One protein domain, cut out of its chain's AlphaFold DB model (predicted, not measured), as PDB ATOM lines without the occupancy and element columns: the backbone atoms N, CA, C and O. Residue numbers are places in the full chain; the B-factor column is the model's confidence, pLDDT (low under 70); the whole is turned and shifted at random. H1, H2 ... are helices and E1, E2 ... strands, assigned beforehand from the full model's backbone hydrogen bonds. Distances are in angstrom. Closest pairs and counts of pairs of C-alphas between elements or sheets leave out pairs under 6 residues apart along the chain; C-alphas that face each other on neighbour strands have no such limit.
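This is residues 464 to 634 of the 765 residues of an uncharacterized protein of Adlercreutzia equolifaciens subsp. celatus (UniProt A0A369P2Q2). The first part of the domain is a three-sided solenoid, its chain wound in stacked turns with E1, E4, E7 and E10 on one side, E2, E5 and E8 on the second and E3, E6 and E9 on the third; H1 caps its first end. The third side continues through E12, E11, E14, E13 and E15 as one long, strongly twisted sheet, with H2 and H3 over opposite faces of its far part. The printed part has 171 residues with three named helices and fifteen named strands, in the order H1, E1 to E12, H2, E13, E14, H3, E15; the class is mixed, helices and strands. The long sheet is mixed and the other two are all parallel. The whole is compact, with a radius of gyration of the C-alphas of 16.0 A and spans of 47 by 34 by 26 A.

The largest sheet runs E3, residues 493 to 495, E6, 518 to 520, E9, 547 to 549, E12, 588 to 592, E11, 574 to 578, E14, 609 to 613, E13, 602 to 606, and E15, 630 to 633. E3 and E6 are parallel, with N 495 and O 519 2.9 A apart, within hydrogen-bond range. E9 and E12 are antiparallel, with N 549 and O 588 at 2.8 A. E11 and E12 form a hairpin, and so do E13 and E14. H3, residues 616 to 625, is on this sheet, over E13 at a height of 7.9 A; their closest C-alphas, of Ala 602 and Ala 616, are 5.0 A apart. H2, residues 593 to 599, is on the other face, making three layers, helices on both faces of a sheet; H2 and E11 come closest at the C-alphas of Val 593 and Tyr 574, 4.7 A. E12, H2, E13 and E14, H3, E15 are split strand-helix-strand units, two strands of one sheet with a helix between them along the chain and other strands between them in the sheet: E11 and E14 stand between E12 and E13, and E13 between E14 and E15; both crossovers are right-handed. E1, residues 480 to 483, E4, 500 to 504, E7, 524 to 528, and E10, 554 to 558, form a sheet that makes a sandwich, two sheets face to face, with the largest one, their best planes 41 degrees apart. E4 and E7 have N 501 and O 524 at 2.8 A. E2, residues 487 to 490, E5, 510 to 512, and E8, 532 to 534, form the third sheet, with N 511 and O 487 at 2.9 A. H1, residues 468 to 474, only grazes the first two sheets; its closest C-alphas with E3 are those of Ala 469 and Leu 493, 5.8 A. In H1, H2 and H3 every O i to N i+4 pair is within hydrogen-bond range.

H1 begins at C-alpha 468 (24.336, 1.450, 21.906), and E15 ends at C-alpha 633 (46.575, 4.697, -11.113). H3 is 14.5 A long, E13 13.4 A and E4 13.3 A.

The C-alphas of Arg 464 and Glu 633, the two farthest apart, are 48.1 A apart. The printed part has no cut. The links E8 to E9 and E10 to E11 are long. Mean pLDDT of the printed part is 79.8; residues 536 to 544, 558 to 574, 581 to 587 and 607 to 609 are under 70.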
ATOM      1  N   ARG A 464      15.060  -3.434  24.987       97.06
ATOM      2  CA  ARG A 464      15.564  -2.054  24.984       97.06
ATOM      3  C   ARG A 464      16.980  -2.022  25.544       97.06
ATOM      4  O   ARG A 464      17.310  -2.806  26.433       97.06
ATOM      5  N   TYR A 465      17.777  -1.093  25.038       98.19
ATOM      6  CA  TYR A 465      19.182  -0.936  25.385       98.19
ATOM      7  C   TYR A 465      19.464   0.452  25.939       98.19
ATOM      8  O   TYR A 465      19.082   1.458  25.334       98.19
ATOM      9  N   ALA A 466      20.109   0.503  27.101       97.88
ATOM     10  CA  ALA A 466      20.519   1.752  27.738       97.88
ATOM     11  C   ALA A 466      21.814   2.319  27.129       97.88
ATOM     12  O   ALA A 466      22.076   3.515  27.243       97.88
ATOM     13  N   THR A 467      22.596   1.483  26.437       97.31
ATOM     14  CA  THR A 467      23.780   1.880  25.664       97.31
ATOM     15  C   THR A 467      23.733   1.268  24.267       97.31
ATOM     16  O   THR A 467      23.268   0.141  24.081       97.31
ATOM     17  N   LEU A 468      24.236   1.992  23.262       96.50
ATOM     18  CA  LEU A 468      24.336   1.450  21.906       96.50
ATOM     19  C   LEU A 468      25.419   0.362  21.824       96.50
ATOM     20  O   LEU A 468      25.229  -0.639  21.139       96.50
ATOM     21  N   ALA A 469      26.501   0.503  22.595       95.50
ATOM     22  CA  ALA A 469      27.528  -0.530  22.741       95.50
ATOM     23  C   ALA A 469      26.950  -1.857  23.263       95.50
ATOM     24  O   ALA A 469      27.210  -2.907  22.679       95.50
ATOM     25  N   GLY A 470      26.097  -1.812  24.293       95.88
ATOM     26  CA  GLY A 470      25.412  -2.998  24.812       95.88
ATOM     27  C   GLY A 470      24.475  -3.637  23.782       95.88
ATOM     28  O   GLY A 470      24.386  -4.866  23.708       95.88
ATOM     29  N   ALA A 471      23.833  -2.822  22.934       97.06
ATOM     30  CA  ALA A 471      23.038  -3.319  21.813       97.06
ATOM     31  C   ALA A 471      23.909  -4.076  20.801       97.06
ATOM     32  O   ALA A 471      23.611  -5.222  20.483       97.06
ATOM     33  N   PHE A 472      25.026  -3.499  20.354       95.94
ATOM     34  CA  PHE A 472      25.962  -4.175  19.446       95.94
ATOM     35  C   PHE A 472      26.532  -5.462  20.056       95.94
ATOM     36  O   PHE A 472      26.651  -6.477  19.370       95.94
ATOM     37  N   ALA A 473      26.815  -5.464  21.358       94.44
ATOM     38  CA  ALA A 473      27.366  -6.623  22.049       94.44
ATOM     39  C   ALA A 473      26.387  -7.807  22.152       94.44
ATOM     40  O   ALA A 473      26.826  -8.951  22.135       94.44
ATOM     41  N   THR A 474      25.077  -7.560  22.270       94.81
ATOM     42  CA  THR A 474      24.112  -8.610  22.669       94.81
ATOM     43  C   THR A 474      22.909  -8.779  21.745       94.81
ATOM     44  O   THR A 474      22.121  -9.706  21.938       94.81
ATOM     45  N   ALA A 475      22.731  -7.908  20.747       96.12
ATOM     46  CA  ALA A 475      21.646  -8.045  19.784       96.12
ATOM     47  C   ALA A 475      21.756  -9.385  19.027       96.12
ATOM     48  O   ALA A 475      22.864  -9.770  18.632       96.12
ATOM     49  N   PRO A 476      20.635 -10.103  18.813       95.75
ATOM     50  CA  PRO A 476      20.646 -11.357  18.071       95.75
ATOM     51  C   PRO A 476      21.205 -11.192  16.657       95.75
ATOM     52  O   PRO A 476      21.099 -10.120  16.059       95.75
ATOM     53  N   ASP A 477      21.750 -12.270  16.107       96.31
ATOM     54  CA  ASP A 477      22.160 -12.305  14.705       96.31
ATOM     55  C   ASP A 477      20.976 -11.996  13.764       96.31
ATOM     56  O   ASP A 477      19.820 -12.294  14.083       96.31
ATOM     57  N   HIS A 478      21.257 -11.352  12.633       95.94
ATOM     58  CA  HIS A 478      20.289 -10.819  11.664       95.94
ATOM     59  C   HIS A 478      19.248  -9.835  12.236       95.94
ATOM     60  O   HIS A 478      18.199  -9.608  11.622       95.94
ATOM     61  N   SER A 479      19.493  -9.236  13.405       96.81
ATOM     62  CA  SER A 479      18.547  -8.299  14.022       96.81
ATOM     63  C   SER A 479      18.764  -6.842  13.601       96.81
ATOM     64  O   SER A 479      19.847  -6.417  13.188       96.81
ATOM     65  N   THR A 480      17.695  -6.049  13.721       97.69
ATOM     66  CA  THR A 480      17.750  -4.592  13.581       97.69
ATOM     67  C   THR A 480      17.854  -3.934  14.954       97.69
ATOM     68  O   THR A 480      16.929  -4.026  15.761       97.69
ATOM     69  N   ILE A 481      18.961  -3.233  15.188       98.12
ATOM     70  CA  ILE A 481      19.154  -2.274  16.270       98.12
ATOM     71  C   ILE A 481      18.576  -0.942  15.801       98.12
ATOM     72  O   ILE A 481      19.156  -0.256  14.963       98.12
ATOM     73  N   LYS A 482      17.418  -0.569  16.334       97.75
ATOM     74  CA  LYS A 482      16.755   0.699  16.035       97.75
ATOM     75  C   LYS A 482      17.088   1.737  17.101       97.75
ATOM     76  O   LYS A 482      16.852   1.472  18.280       97.75
ATOM     77  N   LEU A 483      17.575   2.916  16.711       97.44
ATOM     78  CA  LEU A 483      17.728   4.037  17.640       97.44
ATOM     79  C   LEU A 483      16.360   4.557  18.098       97.44
ATOM     80  O   LEU A 483      15.405   4.644  17.324       97.44
ATOM     81  N   VAL A 484      16.269   4.907  19.380       97.56
ATOM     82  CA  VAL A 484      15.077   5.527  19.987       97.56
ATOM     83  C   VAL A 484      15.367   6.903  20.595       97.56
ATOM     84  O   VAL A 484      14.446   7.578  21.051       97.56
ATOM     85  N   SER A 485      16.633   7.323  20.584       96.75
ATOM     86  CA  SER A 485      17.080   8.679  20.894       96.75
ATOM     87  C   SER A 485      18.397   8.969  20.179       96.75
ATOM     88  O   SER A 485      19.144   8.044  19.859       96.75
ATOM     89  N   SER A 486      18.722  10.251  19.989       94.62
ATOM     90  CA  SER A 486      20.071  10.637  19.567       94.62
ATOM     91  C   SER A 486      21.083  10.262  20.644       94.62
ATOM     92  O   SER A 486      20.787  10.345  21.839       94.62
ATOM     93  N   VAL A 487      22.274   9.860  20.217       93.94
ATOM     94  CA  VAL A 487      23.384   9.474  21.084       93.94
ATOM     95  C   VAL A 487      24.639  10.249  20.704       93.94
ATOM     96  O   VAL A 487      24.902  10.490  19.528       93.94
ATOM     97  N   SER A 488      25.409  10.643  21.712       91.75
ATOM     98  CA  SER A 488      26.708  11.295  21.557       91.75
ATOM     99  C   SER A 488      27.782  10.556  22.339       91.75
ATOM    100  O   SER A 488      27.460   9.671  23.139       91.75
ATOM    101  N   ASP A 489      29.043  10.911  22.091       90.00
ATOM    102  CA  ASP A 489      30.211  10.381  22.797       90.00
ATOM    103  C   ASP A 489      30.261   8.845  22.790       90.00
ATOM    104  O   ASP A 489      30.656   8.207  23.767       90.00
ATOM    105  N   GLN A 490      29.795   8.228  21.697       92.31
ATOM    106  CA  GLN A 490      29.779   6.774  21.594       92.31
ATOM    107  C   GLN A 490      31.203   6.228  21.438       92.31
ATOM    108  O   GLN A 490      31.987   6.780  20.659       92.31
ATOM    109  N   PRO A 491      31.548   5.138  22.150       92.75
ATOM    110  CA  PRO A 491      32.820   4.461  21.953       92.75
ATOM    111  C   PRO A 491      32.825   3.751  20.599       92.75
ATOM    112  O   PRO A 491      31.812   3.701  19.896       92.75
ATOM    113  N   THR A 492      33.950   3.122  20.265       91.69
ATOM    114  CA  THR A 492      34.004   2.266  19.084       91.69
ATOM    115  C   THR A 492      33.006   1.111  19.188       91.69
ATOM    116  O   THR A 492      33.085   0.282  20.096       91.69
ATOM    117  N   LEU A 493      32.062   1.050  18.250       93.69
ATOM    118  CA  LEU A 493      31.053  -0.004  18.167       93.69
ATOM    119  C   LEU A 493      31.573  -1.097  17.244       93.69
ATOM    120  O   LEU A 493      31.880  -0.829  16.082       93.69
ATOM    121  N   SER A 494      31.689  -2.318  17.766       91.94
ATOM    122  CA  SER A 494      32.380  -3.401  17.066       91.94
ATOM    123  C   SER A 494      31.456  -4.555  16.683       91.94
ATOM    124  O   SER A 494      30.603  -4.949  17.479       91.94
ATOM    125  N   VAL A 495      31.669  -5.128  15.496       92.31
ATOM    126  CA  VAL A 495      31.144  -6.445  15.090       92.31
ATOM    127  C   VAL A 495      32.326  -7.311  14.665       92.31
ATOM    128  O   VAL A 495      33.014  -7.020  13.684       92.31
ATOM    129  N   SER A 496      32.611  -8.344  15.450       91.69
ATOM    130  CA  SER A 496      33.809  -9.178  15.291       91.69
ATOM    131  C   SER A 496      33.550 -10.668  15.511       91.69
ATOM    132  O   SER A 496      34.496 -11.436  15.663       91.69
ATOM    133  N   ASP A 497      32.284 -11.074  15.568       92.38
ATOM    134  CA  ASP A 497      31.841 -12.425  15.919       92.38
ATOM    135  C   ASP A 497      31.003 -13.095  14.819       92.38
ATOM    136  O   ASP A 497      30.307 -14.077  15.076       92.38
ATOM    137  N   GLY A 498      31.068 -12.568  13.594       91.12
ATOM    138  CA  GLY A 498      30.397 -13.126  12.422       91.12
ATOM    139  C   GLY A 498      28.933 -12.712  12.274       91.12
ATOM    140  O   GLY A 498      28.332 -13.032  11.251       91.12
ATOM    141  N   ARG A 499      28.357 -11.989  13.247       95.00
ATOM    142  CA  ARG A 499      26.951 -11.564  13.190       95.00
ATOM    143  C   ARG A 499      26.690 -10.565  12.066       95.00
ATOM    144  O   ARG A 499      27.504  -9.690  11.772       95.00
ATOM    145  N   GLU A 500      25.497 -10.643  11.496       95.12
ATOM    146  CA  GLU A 500      24.956  -9.653  10.575       95.12
ATOM    147  C   GLU A 500      23.935  -8.770  11.298       95.12
ATOM    148  O   GLU A 500      22.882  -9.228  11.729       95.12
ATOM    149  N   LEU A 501      24.219  -7.477  11.428       95.88
ATOM    150  CA  LEU A 501      23.363  -6.530  12.140       95.88
ATOM    151  C   LEU A 501      22.891  -5.409  11.213       95.88
ATOM    152  O   LEU A 501      23.592  -4.983  10.293       95.88
ATOM    153  N   THR A 502      21.695  -4.885  11.480       95.50
ATOM    154  CA  THR A 502      21.221  -3.629  10.880       95.50
ATOM    155  C   THR A 502      21.118  -2.549  11.950       95.50
ATOM    156  O   THR A 502      20.407  -2.743  12.927       95.50
ATOM    157  N   LEU A 503      21.772  -1.402  11.770       95.44
ATOM    158  CA  LEU A 503      21.581  -0.202  12.585       95.44
ATOM    159  C   LEU A 503      20.607   0.746  11.872       95.44
ATOM    160  O   LEU A 503      20.973   1.380  10.888       95.44
ATOM    161  N   ASP A 504      19.376   0.864  12.367       94.88
ATOM    162  CA  ASP A 504      18.396   1.842  11.882       94.88
ATOM    163  C   ASP A 504      18.450   3.120  12.727       94.88
ATOM    164  O   ASP A 504      18.060   3.122  13.897       94.88
ATOM    165  N   LEU A 505      18.911   4.219  12.122       92.88
ATOM    166  CA  LEU A 505      19.015   5.531  12.762       92.88
ATOM    167  C   LEU A 505      17.648   6.120  13.123       92.88
ATOM    168  O   LEU A 505      17.554   6.913  14.054       92.88
ATOM    169  N   ALA A 506      16.579   5.737  12.417       93.06
ATOM    170  CA  ALA A 506      15.199   6.099  12.747       93.06
ATOM    171  C   ALA A 506      14.921   7.605  12.995       93.06
ATOM    172  O   ALA A 506      13.987   7.951  13.717       93.06
ATOM    173  N   GLY A 507      15.687   8.507  12.376       89.25
ATOM    174  CA  GLY A 507      15.581   9.962  12.535       89.25
ATOM    175  C   GLY A 507      16.482  10.555  13.625       89.25
ATOM    176  O   GLY A 507      16.401  11.757  13.868       89.25
ATOM    177  N   PHE A 508      17.306   9.741  14.285       92.56
ATOM    178  CA  PHE A 508      18.186  10.136  15.383       92.56
ATOM    179  C   PHE A 508      19.654  10.184  14.970       92.56
ATOM    180  O   PHE A 508      20.089   9.481  14.061       92.56
ATOM    181  N   ASN A 509      20.422  10.995  15.695       91.00
ATOM    182  CA  ASN A 509      21.831  11.223  15.396       91.00
ATOM    183  C   ASN A 509      22.737  10.301  16.226       91.00
ATOM    184  O   ASN A 509      22.437  10.015  17.387       91.00
ATOM    185  N   LEU A 510      23.856   9.884  15.638       90.75
ATOM    186  CA  LEU A 510      24.915   9.082  16.240       90.75
ATOM    187  C   LEU A 510      26.243   9.836  16.146       90.75
ATOM    188  O   LEU A 510      26.853   9.921  15.083       90.75
ATOM    189  N   PHE A 511      26.712  10.346  17.278       88.88
ATOM    190  CA  PHE A 511      28.022  10.979  17.372       88.88
ATOM    191  C   PHE A 511      28.976  10.115  18.194       88.88
ATOM    192  O   PHE A 511      28.666   9.725  19.324       88.88
ATOM    193  N   PHE A 512      30.137   9.812  17.624       87.50
ATOM    194  CA  PHE A 512      31.203   9.093  18.308       87.50
ATOM    195  C   PHE A 512      32.093  10.044  19.111       87.50
ATOM    196  O   PHE A 512      32.216  11.226  18.787       87.50
ATOM    197  N   ALA A 513      32.724   9.512  20.158       87.38
ATOM    198  CA  ALA A 513      33.830  10.175  20.841       87.38
ATOM    199  C   ALA A 513      35.015  10.399  19.878       87.38
ATOM    200  O   ALA A 513      35.048   9.835  18.785       87.38
ATOM    201  N   THR A 514      36.004  11.203  20.279       81.12
ATOM    202  CA  THR A 514      37.181  11.533  19.447       81.12
ATOM    203  C   THR A 514      37.945  10.310  18.936       81.12
ATOM    204  O   THR A 514      38.496  10.352  17.847       81.12
ATOM    205  N   ASP A 515      37.954   9.216  19.690       80.50
ATOM    206  CA  ASP A 515      38.572   7.934  19.338       80.50
ATOM    207  C   ASP A 515      37.538   6.828  19.032       80.50
ATOM    208  O   ASP A 515      37.887   5.653  18.882       80.50
ATOM    209  N   GLY A 516      36.255   7.192  18.952       84.75
ATOM    210  CA  GLY A 516      35.154   6.287  18.652       84.75
ATOM    211  C   GLY A 516      34.885   6.182  17.150       84.75
ATOM    212  O   GLY A 516      34.892   7.176  16.430       84.75
ATOM    213  N   SER A 517      34.601   4.973  16.671       86.38
ATOM    214  CA  SER A 517      34.199   4.714  15.280       86.38
ATOM    215  C   SER A 517      33.373   3.424  15.155       86.38
ATOM    216  O   SER A 517      33.050   2.763  16.142       86.38
ATOM    217  N   LEU A 518      33.014   3.022  13.939       88.94
ATOM    218  CA  LEU A 518      32.543   1.660  13.670       88.94
ATOM    219  C   LEU A 518      33.745   0.738  13.396       88.94
ATOM    220  O   LEU A 518      34.591   1.064  12.570       88.94
ATOM    221  N   SER A 519      33.813  -0.432  14.029       89.06
ATOM    222  CA  SER A 519      34.879  -1.420  13.799       89.06
ATOM    223  C   SER A 519      34.298  -2.769  13.388       89.06
ATOM    224  O   SER A 519      33.498  -3.362  14.105       89.06
ATOM    225  N   LEU A 520      34.668  -3.270  12.215       88.75
ATOM    226  CA  LEU A 520      34.105  -4.493  11.645       88.75
ATOM    227  C   LEU A 520      35.245  -5.444  11.291       88.75
ATOM    228  O   LEU A 520      36.130  -5.086  10.519       88.75
ATOM    229  N   GLN A 521      35.249  -6.645  11.866       87.19
ATOM    230  CA  GLN A 521      36.310  -7.638  11.648       87.19
ATOM    231  C   GLN A 521      35.781  -8.953  11.071       87.19
ATOM    232  O   GLN A 521      36.382  -9.514  10.157       87.19
ATOM    233  N   ASP A 522      34.666  -9.444  11.603       85.81
ATOM    234  CA  ASP A 522      33.984 -10.642  11.123       85.81
ATOM    235  C   ASP A 522      32.480 -10.432  11.310       85.81
ATOM    236  O   ASP A 522      32.044 -10.103  12.417       85.81
ATOM    237  N   GLY A 523      31.708 -10.556  10.227       87.69
ATOM    238  CA  GLY A 523      30.278 -10.233  10.175       87.69
ATOM    239  C   GLY A 523      29.927  -9.077   9.231       87.69
ATOM    240  O   GLY A 523      30.740  -8.623   8.420       87.69
ATOM    241  N   ALA A 524      28.694  -8.585   9.321       87.94
ATOM    242  CA  ALA A 524      28.199  -7.504   8.473       87.94
ATOM    243  C   ALA A 524      27.427  -6.458   9.277       87.94
ATOM    244  O   ALA A 524      26.640  -6.792  10.160       87.94
ATOM    245  N   LEU A 525      27.591  -5.184   8.927       90.31
ATOM    246  CA  LEU A 525      26.764  -4.100   9.440       90.31
ATOM    247  C   LEU A 525      26.102  -3.357   8.282       90.31
ATOM    248  O   LEU A 525      26.771  -2.853   7.383       90.31
ATOM    249  N   THR A 526      24.777  -3.248   8.325       89.44
ATOM    250  CA  THR A 526      24.016  -2.366   7.436       89.44
ATOM    251  C   THR A 526      23.486  -1.175   8.227       89.44
ATOM    252  O   THR A 526      22.730  -1.367   9.171       89.44
ATOM    253  N   VAL A 527      23.833   0.053   7.852       88.88
ATOM    254  CA  VAL A 527      23.276   1.276   8.456       88.88
ATOM    255  C   VAL A 527      22.136   1.796   7.581       88.88
ATOM    256  O   VAL A 527      22.304   1.930   6.372       88.88
ATOM    257  N   THR A 528      20.970   2.068   8.165       88.69
ATOM    258  CA  THR A 528      19.763   2.555   7.473       88.69
ATOM    259  C   THR A 528      19.103   3.720   8.206       88.69
ATOM    260  O   THR A 528      19.479   4.061   9.322       88.69
ATOM    261  N   GLY A 529      18.057   4.293   7.606       83.06
ATOM    262  CA  GLY A 529      17.241   5.337   8.233       83.06
ATOM    263  C   GLY A 529      17.748   6.743   7.920       83.06
ATOM    264  O   GLY A 529      18.631   6.917   7.093       83.06
ATOM    265  N   GLN A 530      17.141   7.764   8.523       83.62
ATOM    266  CA  GLN A 530      17.608   9.158   8.452       83.62
ATOM    267  C   GLN A 530      18.270   9.530   9.783       83.62
ATOM    268  O   GLN A 530      17.870   8.984  10.805       83.62
ATOM    269  N   GLY A 531      19.239  10.446   9.792       79.19
ATOM    270  CA  GLY A 531      19.936  10.873  11.014       79.19
ATOM    271  C   GLY A 531      21.417  11.134  10.776       79.19
ATOM    272  O   GLY A 531      21.996  10.527   9.876       79.19
ATOM    273  N   ASP A 532      22.014  12.046  11.541       79.94
ATOM    274  CA  ASP A 532      23.418  12.411  11.353       79.94
ATOM    275  C   ASP A 532      24.363  11.375  11.974       79.94
ATOM    276  O   ASP A 532      24.144  10.968  13.114       79.94
ATOM    277  N   VAL A 533      25.429  10.981  11.271       80.44
ATOM    278  CA  VAL A 533      26.502  10.141  11.829       80.44
ATOM    279  C   VAL A 533      27.850  10.837  11.669       80.44
ATOM    280  O   VAL A 533      28.238  11.157  10.544       80.44
ATOM    281  N   ALA A 534      28.566  11.061  12.773       77.19
ATOM    282  CA  ALA A 534      29.882  11.706  12.740       77.19
ATOM    283  C   ALA A 534      30.817  11.231  13.864       77.19
ATOM    284  O   ALA A 534      30.362  10.834  14.937       77.19
ATOM    285  N   THR A 535      32.126  11.309  13.620       71.75
ATOM    286  CA  THR A 535      33.182  11.213  14.642       71.75
ATOM    287  C   THR A 535      33.524  12.616  15.162       71.75
ATOM    288  O   THR A 535      33.224  13.611  14.493       71.75
ATOM    289  N   ALA A 536      34.092  12.743  16.367       64.06
ATOM    290  CA  ALA A 536      34.590  14.049  16.811       64.06
ATOM    291  C   ALA A 536      35.844  14.442  16.002       64.06
ATOM    292  O   ALA A 536      36.567  13.564  15.535       64.06
ATOM    293  N   GLU A 537      36.106  15.745  15.833       59.09
ATOM    294  CA  GLU A 537      37.337  16.217  15.180       59.09
ATOM    295  C   GLU A 537      38.570  15.656  15.904       59.09
ATOM    296  O   GLU A 537      38.685  15.764  17.132       59.09
ATOM    297  N   GLY A 538      39.490  15.059  15.141       55.59
ATOM    298  CA  GLY A 538      40.765  14.584  15.661       55.59
ATOM    299  C   GLY A 538      41.596  15.733  16.238       55.59
ATOM    300  O   GLY A 538      41.396  16.909  15.927       55.59
ATOM    301  N   ALA A 539      42.583  15.409  17.077       51.34
ATOM    302  CA  ALA A 539      43.446  16.408  17.719       51.34
ATOM    303  C   ALA A 539      44.256  17.274  16.724       51.34
ATOM    304  O   ALA A 539      44.804  18.308  17.111       51.34
ATOM    305  N   ASP A 540      44.347  16.857  15.458       56.19
ATOM    306  CA  ASP A 540      44.984  17.580  14.357       56.19
ATOM    307  C   ASP A 540      43.998  18.408  13.505       56.19
ATOM    308  O   ASP A 540      44.402  18.974  12.485       56.19
ATOM    309  N   GLY A 541      42.728  18.492  13.919       54.59
ATOM    310  CA  GLY A 541      41.658  19.189  13.208       54.59
ATOM    311  C   GLY A 541      41.184  18.463  11.948       54.59
ATOM    312  O   GLY A 541      40.585  19.101  11.082       54.59
ATOM    313  N   LYS A 542      41.490  17.165  11.793       53.06
ATOM    314  CA  LYS A 542      41.037  16.364  10.651       53.06
ATOM    315  C   LYS A 542      39.904  15.393  11.021       53.06
ATOM    316  O   LYS A 542      39.842  14.910  12.151       53.06
ATOM    317  N   PRO A 543      39.044  15.069  10.038       51.81
ATOM    318  CA  PRO A 543      38.132  13.930  10.057       51.81
ATOM    319  C   PRO A 543      38.798  12.600  10.443       51.81
ATOM    320  O   PRO A 543      39.617  12.087   9.676       51.81
ATOM    321  N   GLU A 544      38.418  12.005  11.575       65.56
ATOM    322  CA  GLU A 544      38.725  10.595  11.869       65.56
ATOM    323  C   GLU A 544      37.799   9.674  11.049       65.56
ATOM    324  O   GLU A 544      36.618   9.999  10.865       65.56
ATOM    325  N   PRO A 545      38.285   8.522  10.543       70.56
ATOM    326  CA  PRO A 545      37.482   7.624   9.726       70.56
ATOM    327  C   PRO A 545      36.233   7.160  10.475       70.56
ATOM    328  O   PRO A 545      36.290   6.731  11.626       70.56
ATOM    329  N   LEU A 546      35.091   7.190   9.783       74.81
ATOM    330  CA  LEU A 546      33.807   6.797  10.361       74.81
ATOM    331  C   LEU A 546      33.788   5.310  10.733       74.81
ATOM    332  O   LEU A 546      33.170   4.913  11.722       74.81
ATOM    333  N   ALA A 547      34.434   4.484   9.909       80.75
ATOM    334  CA  ALA A 547      34.501   3.048  10.107       80.75
ATOM    335  C   ALA A 547      35.856   2.476   9.697       80.75
ATOM    336  O   ALA A 547      36.464   2.949   8.736       80.75
ATOM    337  N   THR A 548      36.268   1.403  10.366       81.56
ATOM    338  CA  THR A 548      37.369   0.521   9.972       81.56
ATOM    339  C   THR A 548      36.815  -0.878   9.726       81.56
ATOM    340  O   THR A 548      36.126  -1.435  10.579       81.56
ATOM    341  N   VAL A 549      37.114  -1.455   8.565       80.38
ATOM    342  CA  VAL A 549      36.662  -2.788   8.152       80.38
ATOM    343  C   VAL A 549      37.880  -3.652   7.872       80.38
ATOM    344  O   VAL A 549      38.749  -3.249   7.114       80.38
ATOM    345  N   SER A 550      37.956  -4.830   8.476       76.56
ATOM    346  CA  SER A 550      39.071  -5.777   8.396       76.56
ATOM    347  C   SER A 550      38.553  -7.211   8.251       76.56
ATOM    348  O   SER A 550      37.361  -7.451   8.429       76.56
ATOM    349  N   GLY A 551      39.436  -8.169   7.952       78.12
ATOM    350  CA  GLY A 551      39.074  -9.589   7.900       78.12
ATOM    351  C   GLY A 551      37.978  -9.891   6.870       78.12
ATOM    352  O   GLY A 551      38.108  -9.532   5.702       78.12
ATOM    353  N   THR A 552      36.921 -10.574   7.314       75.56
ATOM    354  CA  THR A 552      35.694 -10.883   6.552       75.56
ATOM    355  C   THR A 552      34.574  -9.869   6.795       75.56
ATOM    356  O   THR A 552      33.475 -10.035   6.268       75.56
ATOM    357  N   GLY A 553      34.839  -8.822   7.582       76.69
ATOM    358  CA  GLY A 553      33.884  -7.770   7.902       76.69
ATOM    359  C   GLY A 553      33.346  -7.048   6.664       76.69
ATOM    360  O   GLY A 553      34.053  -6.857   5.672       76.69
ATOM    361  N   SER A 554      32.095  -6.590   6.725       79.88
ATOM    362  CA  SER A 554      31.505  -5.751   5.675       79.88
ATOM    363  C   SER A 554      30.601  -4.650   6.229       79.88
ATOM    364  O   SER A 554      29.882  -4.847   7.207       79.88
ATOM    365  N   LEU A 555      30.628  -3.481   5.581       83.00
ATOM    366  CA  LEU A 555      29.781  -2.331   5.896       83.00
ATOM    367  C   LEU A 555      28.937  -1.952   4.681       83.00
ATOM    368  O   LEU A 555      29.459  -1.809   3.578       83.00
ATOM    369  N   ALA A 556      27.641  -1.741   4.888       80.19
ATOM    370  CA  ALA A 556      26.741  -1.174   3.892       80.19
ATOM    371  C   ALA A 556      26.014   0.046   4.466       80.19
ATOM    372  O   ALA A 556      25.379  -0.044   5.512       80.19
ATOM    373  N   LEU A 557      26.053   1.174   3.758       76.94
ATOM    374  CA  LEU A 557      25.332   2.393   4.129       76.94
ATOM    375  C   LEU A 557      24.115   2.556   3.205       76.94
ATOM    376  O   LEU A 557      24.255   2.647   1.987       76.94
ATOM    377  N   LYS A 558      22.905   2.542   3.770       69.25
ATOM    378  CA  LYS A 558      21.608   2.578   3.072       69.25
ATOM    379  C   LYS A 558      20.701   3.653   3.698       69.25
ATOM    380  O   LYS A 558      19.656   3.349   4.270       69.25
ATOM    381  N   GLY A 559      21.102   4.920   3.575       58.44
ATOM    382  CA  GLY A 559      20.432   6.085   4.184       58.44
ATOM    383  C   GLY A 559      21.170   6.628   5.418       58.44
ATOM    384  O   GLY A 559      21.985   5.911   5.990       58.44
ATOM    385  N   GLY A 560      20.915   7.891   5.792       60.94
ATOM    386  CA  GLY A 560      21.543   8.622   6.915       60.94
ATOM    387  C   GLY A 560      22.351   9.827   6.422       60.94
ATOM    388  O   GLY A 560      22.799   9.799   5.296       60.94
ATOM    389  N   SER A 561      22.544  10.883   7.209       62.31
ATOM    390  CA  SER A 561      23.383  12.038   6.857       62.31
ATOM    391  C   SER A 561      24.769  11.898   7.486       62.31
ATOM    392  O   SER A 561      24.979  12.163   8.659       62.31
ATOM    393  N   TYR A 562      25.757  11.450   6.729       63.91
ATOM    394  CA  TYR A 562      27.103  11.217   7.258       63.91
ATOM    395  C   TYR A 562      27.866  12.518   7.062       63.91
ATOM    396  O   TYR A 562      28.044  12.954   5.927       63.91
ATOM    397  N   ASN A 563      28.166  13.214   8.153       56.12
ATOM    398  CA  ASN A 563      28.602  14.600   8.092       56.12
ATOM    399  C   ASN A 563      29.968  14.709   8.758       56.12
ATOM    400  O   ASN A 563      30.066  14.603   9.975       56.12
ATOM    401  N   GLN A 564      31.004  14.965   7.968       49.56
ATOM    402  CA  GLN A 564      32.119  15.784   8.426       49.56
ATOM    403  C   GLN A 564      32.334  16.868   7.372       49.56
ATOM    404  O   GLN A 564      33.005  16.678   6.362       49.56
ATOM    405  N   ASP A 565      31.623  17.964   7.643       42.91
ATOM    406  CA  ASP A 565      31.689  19.302   7.066       42.91
ATOM    407  C   ASP A 565      31.224  19.518   5.609       42.91
ATOM    408  O   ASP A 565      31.932  19.284   4.634       42.91
ATOM    409  N   VAL A 566      30.064  20.191   5.510       45.00
ATOM    410  CA  VAL A 566      29.524  20.970   4.372       45.00
ATOM    411  C   VAL A 566      28.769  20.193   3.265       45.00
ATOM    412  O   VAL A 566      29.348  19.461   2.473       45.00
ATOM    413  N   ALA A 567      27.477  20.549   3.123       37.81
ATOM    414  CA  ALA A 567      26.485  20.194   2.083       37.81
ATOM    415  C   ALA A 567      25.647  18.902   2.308       37.81
ATOM    416  O   ALA A 567      26.143  17.924   2.858       37.81
ATOM    417  N   PRO A 568      24.345  18.906   1.930       39.72
ATOM    418  CA  PRO A 568      23.390  17.834   2.238       39.72
ATOM    419  C   PRO A 568      23.809  16.465   1.685       39.72
ATOM    420  O   PRO A 568      24.361  16.365   0.591       39.72
ATOM    421  N   TYR A 569      23.496  15.418   2.448       44.34
ATOM    422  CA  TYR A 569      23.912  14.041   2.202       44.34
ATOM    423  C   TYR A 569      23.524  13.485   0.823       44.34
ATOM    424  O   TYR A 569      22.354  13.469   0.438       44.34
ATOM    425  N   VAL A 570      24.531  12.931   0.142       49.41
ATOM    426  CA  VAL A 570      24.423  12.019  -1.000       49.41
ATOM    427  C   VAL A 570      25.312  10.817  -0.661       49.41
ATOM    428  O   VAL A 570      26.454  11.009  -0.245       49.41
ATOM    429  N   ALA A 571      24.815   9.583  -0.811       50.66
ATOM    430  CA  ALA A 571      25.565   8.355  -0.493       50.66
ATOM    431  C   ALA A 571      26.932   8.259  -1.210       50.66
ATOM    432  O   ALA A 571      27.828   7.570  -0.733       50.66
ATOM    433  N   ASP A 572      27.113   9.021  -2.293       58.62
ATOM    434  CA  ASP A 572      28.346   9.144  -3.076       58.62
ATOM    435  C   ASP A 572      29.446  10.005  -2.414       58.62
ATOM    436  O   ASP A 572      30.506  10.195  -3.008       58.62
ATOM    437  N   SER A 573      29.222  10.565  -1.215       62.41
ATOM    438  CA  SER A 573      30.185  11.445  -0.525       62.41
ATOM    439  C   SER A 573      31.190  10.718   0.374       62.41
ATOM    440  O   SER A 573      32.118  11.365   0.853       62.41
ATOM    441  N   TYR A 574      31.058   9.406   0.596       69.38
ATOM    442  CA  TYR A 574      32.023   8.585   1.348       69.38
ATOM    443  C   TYR A 574      32.549   7.433   0.488       69.38
ATOM    444  O   TYR A 574      31.849   6.944  -0.396       69.38
ATOM    445  N   ALA A 575      33.792   7.015   0.727       74.69
ATOM    446  CA  ALA A 575      34.412   5.910   0.007       74.69
ATOM    447  C   ALA A 575      35.314   5.052   0.896       74.69
ATOM    448  O   ALA A 575      35.834   5.505   1.917       74.69
ATOM    449  N   GLU A 576      35.501   3.807   0.460       81.31
ATOM    450  CA  GLU A 576      36.470   2.873   1.025       81.31
ATOM    451  C   GLU A 576      37.889   3.330   0.643       81.31
ATOM    452  O   GLU A 576      38.178   3.562  -0.535       81.31
ATOM    453  N   PHE A 577      38.766   3.479   1.636       81.38
ATOM    454  CA  PHE A 577      40.159   3.887   1.475       81.38
ATOM    455  C   PHE A 577      41.102   2.903   2.177       81.38
ATOM    456  O   PHE A 577      40.952   2.624   3.366       81.38
ATOM    457  N   VAL A 578      42.100   2.406   1.448       81.06
ATOM    458  CA  VAL A 578      43.168   1.531   1.944       81.06
ATOM    459  C   VAL A 578      44.467   2.345   2.034       81.06
ATOM    460  O   VAL A 578      44.956   2.790   0.994       81.06
ATOM    461  N   PRO A 579      45.050   2.561   3.227       75.44
ATOM    462  CA  PRO A 579      46.313   3.288   3.393       75.44
ATOM    463  C   PRO A 579      47.509   2.629   2.678       75.44
ATOM    464  O   PRO A 579      47.491   1.442   2.361       75.44
ATOM    465  N   ALA A 580      48.569   3.401   2.417       73.31
ATOM    466  CA  ALA A 580      49.727   2.962   1.620       73.31
ATOM    467  C   ALA A 580      50.577   1.850   2.275       73.31
ATOM    468  O   ALA A 580      51.321   1.139   1.606       73.31
ATOM    469  N   ASP A 581      50.472   1.696   3.589       63.56
ATOM    470  CA  ASP A 581      51.215   0.780   4.456       63.56
ATOM    471  C   ASP A 581      50.507  -0.576   4.680       63.56
ATOM    472  O   ASP A 581      50.960  -1.411   5.465       63.56
ATOM    473  N   ALA A 582      49.422  -0.835   3.945       53.56
ATOM    474  CA  ALA A 582      48.532  -1.973   4.131       53.56
ATOM    475  C   ALA A 582      48.676  -3.018   2.990       53.56
ATOM    476  O   ALA A 582      48.280  -2.788   1.849       53.56
ATOM    477  N   HIS A 583      49.247  -4.201   3.266       50.12
ATOM    478  CA  HIS A 583      49.415  -5.268   2.261       50.12
ATOM    479  C   HIS A 583      48.124  -6.077   2.012       50.12
ATOM    480  O   HIS A 583      47.606  -6.683   2.940       50.12
ATOM    481  N   ALA A 584      47.691  -6.138   0.740       47.66
ATOM    482  CA  ALA A 584      46.859  -7.115  -0.008       47.66
ATOM    483  C   ALA A 584      45.573  -7.757   0.589       47.66
ATOM    484  O   ALA A 584      44.694  -8.121  -0.186       47.66
ATOM    485  N   THR A 585      45.421  -7.891   1.906       49.31
ATOM    486  CA  THR A 585      44.220  -8.401   2.607       49.31
ATOM    487  C   THR A 585      43.852  -7.512   3.803       49.31
ATOM    488  O   THR A 585      43.305  -7.976   4.800       49.31
ATOM    489  N   ALA A 586      44.265  -6.249   3.750       55.84
ATOM    490  CA  ALA A 586      44.350  -5.363   4.899       55.84
ATOM    491  C   ALA A 586      43.088  -4.506   5.093       55.84
ATOM    492  O   ALA A 586      42.347  -4.291   4.133       55.84
ATOM    493  N   PRO A 587      42.846  -4.025   6.326       63.16
ATOM    494  CA  PRO A 587      41.700  -3.188   6.633       63.16
ATOM    495  C   PRO A 587      41.545  -1.988   5.693       63.16
ATOM    496  O   PRO A 587      42.532  -1.329   5.369       63.16
ATOM    497  N   PHE A 588      40.306  -1.677   5.313       71.88
ATOM    498  CA  PHE A 588      39.947  -0.410   4.681       71.88
ATOM    499  C   PHE A 588      39.169   0.464   5.666       71.88
ATOM    500  O   PHE A 588      38.444  -0.031   6.530       71.88
ATOM    501  N   SER A 589      39.302   1.776   5.528       74.44
ATOM    502  CA  SER A 589      38.526   2.752   6.288       74.44
ATOM    503  C   SER A 589      37.463   3.393   5.405       74.44
ATOM    504  O   SER A 589      37.678   3.583   4.210       74.44
ATOM    505  N   VAL A 590      36.321   3.764   5.980       76.94
ATOM    506  CA  VAL A 590      35.308   4.574   5.288       76.94
ATOM    507  C   VAL A 590      35.505   6.038   5.670       76.94
ATOM    508  O   VAL A 590      35.318   6.416   6.827       76.94
ATOM    509  N   VAL A 591      35.898   6.856   4.692       73.31
ATOM    510  CA  VAL A 591      36.237   8.284   4.851       73.31
ATOM    511  C   VAL A 591      35.481   9.140   3.827       73.31
ATOM    512  O   VAL A 591      34.998   8.595   2.829       73.31
ATOM    513  N   PRO A 592      35.381  10.471   4.012       74.50
ATOM    514  CA  PRO A 592      34.853  11.353   2.975       74.50
ATOM    515  C   PRO A 592      35.587  11.169   1.636       74.50
ATOM    516  O   PRO A 592      36.811  11.035   1.595       74.50
ATOM    517  N   VAL A 593      34.858  11.195   0.517       75.00
ATOM    518  CA  VAL A 593      35.402  11.006  -0.841       75.00
ATOM    519  C   VAL A 593      36.469  12.038  -1.179       75.00
ATOM    520  O   VAL A 593      37.423  11.715  -1.881       75.00
ATOM    521  N   SER A 594      36.335  13.271  -0.690       73.88
ATOM    522  CA  SER A 594      37.364  14.309  -0.828       73.88
ATOM    523  C   SER A 594      38.694  13.861  -0.215       73.88
ATOM    524  O   SER A 594      39.730  13.941  -0.875       73.88
ATOM    525  N   THR A 595      38.653  13.317   1.001       75.06
ATOM    526  CA  THR A 595      39.809  12.764   1.714       75.06
ATOM    527  C   THR A 595      40.371  11.533   1.007       75.06
ATOM    528  O   THR A 595      41.579  11.465   0.777       75.06
ATOM    529  N   ALA A 596      39.511  10.590   0.601       78.88
ATOM    530  CA  ALA A 596      39.930   9.400  -0.141       78.88
ATOM    531  C   ALA A 596      40.660   9.780  -1.439       78.88
ATOM    532  O   ALA A 596      41.763   9.306  -1.690       78.88
ATOM    533  N   LYS A 597      40.089  10.697  -2.233       83.00
ATOM    534  CA  LYS A 597      40.687  11.191  -3.484       83.00
ATOM    535  C   LYS A 597      42.002  11.928  -3.266       83.00
ATOM    536  O   LYS A 597      42.917  11.754  -4.061       83.00
ATOM    537  N   HIS A 598      42.095  12.750  -2.221       80.94
ATOM    538  CA  HIS A 598      43.317  13.493  -1.911       80.94
ATOM    539  C   HIS A 598      44.491  12.558  -1.579       80.94
ATOM    540  O   HIS A 598      45.624  12.831  -1.968       80.94
ATOM    541  N   ASN A 599      44.221  11.455  -0.876       79.94
ATOM    542  CA  ASN A 599      45.258  10.567  -0.347       79.94
ATOM    543  C   ASN A 599      45.545   9.333  -1.221       79.94
ATOM    544  O   ASN A 599      46.474   8.582  -0.923       79.94
ATOM    545  N   ALA A 600      44.762   9.087  -2.272       85.75
ATOM    546  CA  ALA A 600      44.897   7.899  -3.106       85.75
ATOM    547  C   ALA A 600      45.971   8.036  -4.196       85.75
ATOM    548  O   ALA A 600      46.082   9.056  -4.872       85.75
ATOM    549  N   GLN A 601      46.718   6.954  -4.409       87.00
ATOM    550  CA  GLN A 601      47.631   6.747  -5.537       87.00
ATOM    551  C   GLN A 601      47.043   5.820  -6.608       87.00
ATOM    552  O   GLN A 601      47.542   5.779  -7.728       87.00
ATOM    553  N   ALA A 602      45.988   5.068  -6.295       87.50
ATOM    554  CA  ALA A 602      45.255   4.258  -7.261       87.50
ATOM    555  C   ALA A 602      43.810   4.019  -6.803       87.50
ATOM    556  O   ALA A 602      43.480   4.193  -5.633       87.50
ATOM    557  N   VAL A 603      42.949   3.603  -7.725       88.50
ATOM    558  CA  VAL A 603      41.542   3.272  -7.497       88.50
ATOM    559  C   VAL A 603      41.250   1.922  -8.139       88.50
ATOM    560  O   VAL A 603      41.695   1.657  -9.253       88.50
ATOM    561  N   VAL A 604      40.509   1.060  -7.448       86.50
ATOM    562  CA  VAL A 604      39.999  -0.206  -7.985       86.50
ATOM    563  C   VAL A 604      38.492  -0.098  -8.157       86.50
ATOM    564  O   VAL A 604      37.789   0.270  -7.217       86.50
ATOM    565  N   HIS A 605      37.993  -0.457  -9.336       85.44
ATOM    566  CA  HIS A 605      36.566  -0.612  -9.607       85.44
ATOM    567  C   HIS A 605      36.233  -2.095  -9.761       85.44
ATOM    568  O   HIS A 605      36.793  -2.740 -10.642       85.44
ATOM    569  N   ASP A 606      35.319  -2.622  -8.949       77.56
ATOM    570  CA  ASP A 606      34.891  -4.027  -8.971       77.56
ATOM    571  C   ASP A 606      33.368  -4.139  -8.848       77.56
ATOM    572  O   ASP A 606      32.790  -3.783  -7.821       77.56
ATOM    573  N   GLY A 607      32.690  -4.597  -9.906       59.31
ATOM    574  CA  GLY A 607      31.262  -4.941  -9.854       59.31
ATOM    575  C   GLY A 607      30.316  -3.837  -9.349       59.31
ATOM    576  O   GLY A 607      29.245  -4.149  -8.834       59.31
ATOM    577  N   GLY A 608      30.701  -2.559  -9.473       64.00
ATOM    578  CA  GLY A 608      29.958  -1.395  -8.962       64.00
ATOM    579  C   GLY A 608      30.507  -0.785  -7.663       64.00
ATOM    580  O   GLY A 608      30.056   0.288  -7.271       64.00
ATOM    581  N   LYS A 609      31.500  -1.410  -7.020       69.69
ATOM    582  CA  LYS A 609      32.252  -0.849  -5.887       69.69
ATOM    583  C   LYS A 609      33.498  -0.114  -6.373       69.69
ATOM    584  O   LYS A 609      34.143  -0.550  -7.323       69.69
ATOM    585  N   THR A 610      33.832   0.996  -5.720       81.12
ATOM    586  CA  THR A 610      35.045   1.782  -5.986       81.12
ATOM    587  C   THR A 610      35.837   1.926  -4.692       81.12
ATOM    588  O   THR A 610      35.310   2.470  -3.725       81.12
ATOM    589  N   VAL A 611      37.087   1.460  -4.689       82.44
ATOM    590  CA  VAL A 611      37.980   1.484  -3.521       82.44
ATOM    591  C   VAL A 611      39.232   2.281  -3.855       82.44
ATOM    592  O   VAL A 611      39.887   2.032  -4.867       82.44
ATOM    593  N   TYR A 612      39.569   3.246  -3.009       87.06
ATOM    594  CA  TYR A 612      40.742   4.099  -3.148       87.06
ATOM    595  C   TYR A 612      41.924   3.490  -2.387       87.06
ATOM    596  O   TYR A 612      41.770   3.035  -1.260       87.06
ATOM    597  N   TYR A 613      43.117   3.503  -2.973       84.88
ATOM    598  CA  TYR A 613      44.333   2.938  -2.387       84.88
ATOM    599  C   TYR A 613      45.423   3.999  -2.314       84.88
ATOM    600  O   TYR A 613      45.738   4.641  -3.315       84.88
ATOM    601  N   GLY A 614      46.047   4.147  -1.149       83.94
ATOM    602  CA  GLY A 614      47.233   4.973  -0.935       83.94
ATOM    603  C   GLY A 614      48.508   4.396  -1.561       83.94
ATOM    604  O   GLY A 614      49.483   5.127  -1.682       83.94
ATOM    605  N   ASP A 615      48.502   3.127  -1.989       85.50
ATOM    606  CA  ASP A 615      49.604   2.467  -2.703       85.50
ATOM    607  C   ASP A 615      49.105   1.771  -3.982       85.50
ATOM    608  O   ASP A 615      48.191   0.940  -3.962       85.50
ATOM    609  N   ALA A 616      49.733   2.086  -5.116       84.38
ATOM    610  CA  ALA A 616      49.361   1.518  -6.412       84.38
ATOM    611  C   ALA A 616      49.655   0.006  -6.520       84.38
ATOM    612  O   ALA A 616      48.970  -0.715  -7.248       84.38
ATOM    613  N   GLY A 617      50.655  -0.507  -5.796       82.44
ATOM    614  CA  GLY A 617      50.958  -1.940  -5.747       82.44
ATOM    615  C   GLY A 617      49.869  -2.756  -5.052       82.44
ATOM    616  O   GLY A 617      49.480  -3.817  -5.554       82.44
ATOM    617  N   ALA A 618      49.336  -2.240  -3.945       80.38
ATOM    618  CA  ALA A 618      48.210  -2.812  -3.222       80.38
ATOM    619  C   ALA A 618      46.949  -2.856  -4.101       80.38
ATOM    620  O   ALA A 618      46.326  -3.914  -4.205       80.38
ATOM    621  N   ALA A 619      46.644  -1.771  -4.822       83.38
ATOM    622  CA  ALA A 619      45.520  -1.717  -5.762       83.38
ATOM    623  C   ALA A 619      45.616  -2.781  -6.868       83.38
ATOM    624  O   ALA A 619      44.657  -3.512  -7.122       83.38
ATOM    625  N   ARG A 620      46.792  -2.925  -7.504       84.56
ATOM    626  CA  ARG A 620      47.026  -3.959  -8.534       84.56
ATOM    627  C   ARG A 620      46.838  -5.369  -7.988       84.56
ATOM    628  O   ARG A 620      46.284  -6.223  -8.675       84.56
ATOM    629  N   THR A 621      47.290  -5.603  -6.760       82.69
ATOM    630  CA  THR A 621      47.139  -6.902  -6.095       82.69
ATOM    631  C   THR A 621      45.667  -7.206  -5.816       82.69
ATOM    632  O   THR A 621      45.210  -8.308  -6.112       82.69
ATOM    633  N   ALA A 622      44.913  -6.221  -5.323       78.25
ATOM    634  CA  ALA A 622      43.486  -6.359  -5.051       78.25
ATOM    635  C   ALA A 622      42.673  -6.631  -6.327       78.25
ATOM    636  O   ALA A 622      41.884  -7.573  -6.365       78.25
ATOM    637  N   ALA A 623      42.909  -5.885  -7.409       81.62
ATOM    638  CA  ALA A 623      42.192  -6.102  -8.665       81.62
ATOM    639  C   ALA A 623      42.549  -7.426  -9.353       81.62
ATOM    640  O   ALA A 623      41.693  -8.038  -9.982       81.62
ATOM    641  N   ALA A 624      43.786  -7.914  -9.207       82.00
ATOM    642  CA  ALA A 624      44.162  -9.237  -9.704       82.00
ATOM    643  C   ALA A 624      43.436 -10.380  -8.967       82.00
ATOM    644  O   ALA A 624      43.276 -11.464  -9.529       82.00
ATOM    645  N   ALA A 625      42.997 -10.145  -7.725       78.25
ATOM    646  CA  ALA A 625      42.249 -11.108  -6.922       78.25
ATOM    647  C   ALA A 625      40.732 -11.103  -7.205       78.25
ATOM    648  O   ALA A 625      40.058 -12.074  -6.859       78.25
ATOM    649  N   ALA A 626      40.198 -10.058  -7.849       76.75
ATOM    650  CA  ALA A 626      38.771  -9.879  -8.124       76.75
ATOM    651  C   ALA A 626      38.461 -10.014  -9.635       76.75
ATOM    652  O   ALA A 626      38.828  -9.144 -10.431       76.75
ATOM    653  N   PRO A 627      37.791 -11.097 -10.081       75.19
ATOM    654  CA  PRO A 627      37.494 -11.311 -11.497       75.19
ATOM    655  C   PRO A 627      36.588 -10.213 -12.080       75.19
ATOM    656  O   PRO A 627      35.397 -10.165 -11.791       75.19
ATOM    657  N   GLY A 628      37.147  -9.376 -12.960       77.12
ATOM    658  CA  GLY A 628      36.428  -8.274 -13.616       77.12
ATOM    659  C   GLY A 628      36.740  -6.883 -13.059       77.12
ATOM    660  O   GLY A 628      36.236  -5.903 -13.607       77.12
ATOM    661  N   ALA A 629      37.590  -6.784 -12.034       83.50
ATOM    662  CA  ALA A 629      38.007  -5.507 -11.475       83.50
ATOM    663  C   ALA A 629      39.031  -4.773 -12.364       83.50
ATOM    664  O   ALA A 629      39.888  -5.389 -13.003       83.50
ATOM    665  N   THR A 630      38.974  -3.439 -12.385       87.00
ATOM    666  CA  THR A 630      39.917  -2.570 -13.115       87.00
ATOM    667  C   THR A 630      40.648  -1.625 -12.166       87.00
ATOM    668  O   THR A 630      40.021  -1.085 -11.259       87.00
ATOM    669  N   VAL A 631      41.943  -1.384 -12.401       87.75
ATOM    670  CA  VAL A 631      42.767  -0.420 -11.643       87.75
ATOM    671  C   VAL A 631      43.003   0.842 -12.459       87.75
ATOM    672  O   VAL A 631      43.456   0.763 -13.600       87.75
ATOM    673  N   GLU A 632      42.773   1.992 -11.838       89.94
ATOM    674  CA  GLU A 632      43.187   3.311 -12.305       89.94
ATOM    675  C   GLU A 632      44.293   3.845 -11.383       89.94
ATOM    676  O   GLU A 632      44.058   4.075 -10.202       89.94
ATOM    677  N   GLU A 633      45.511   4.047 -11.889       85.06
ATOM    678  CA  GLU A 633      46.575   4.697 -11.113       85.06
ATOM    679  C   GLU A 633      46.436   6.223 -11.186       85.06
ATOM    680  O   GLU A 633      46.422   6.819 -12.267       85.06
ATOM    681  N   LEU A 634      46.359   6.861 -10.019       82.25
ATOM    682  CA  LEU A 634      46.255   8.305  -9.868       82.25
ATOM    683  C   LEU A 634      47.666   8.902  -9.868       82.25
ATOM    684  O   LEU A 634      48.549   8.481  -9.121       82.25
TER     685      LEU A 634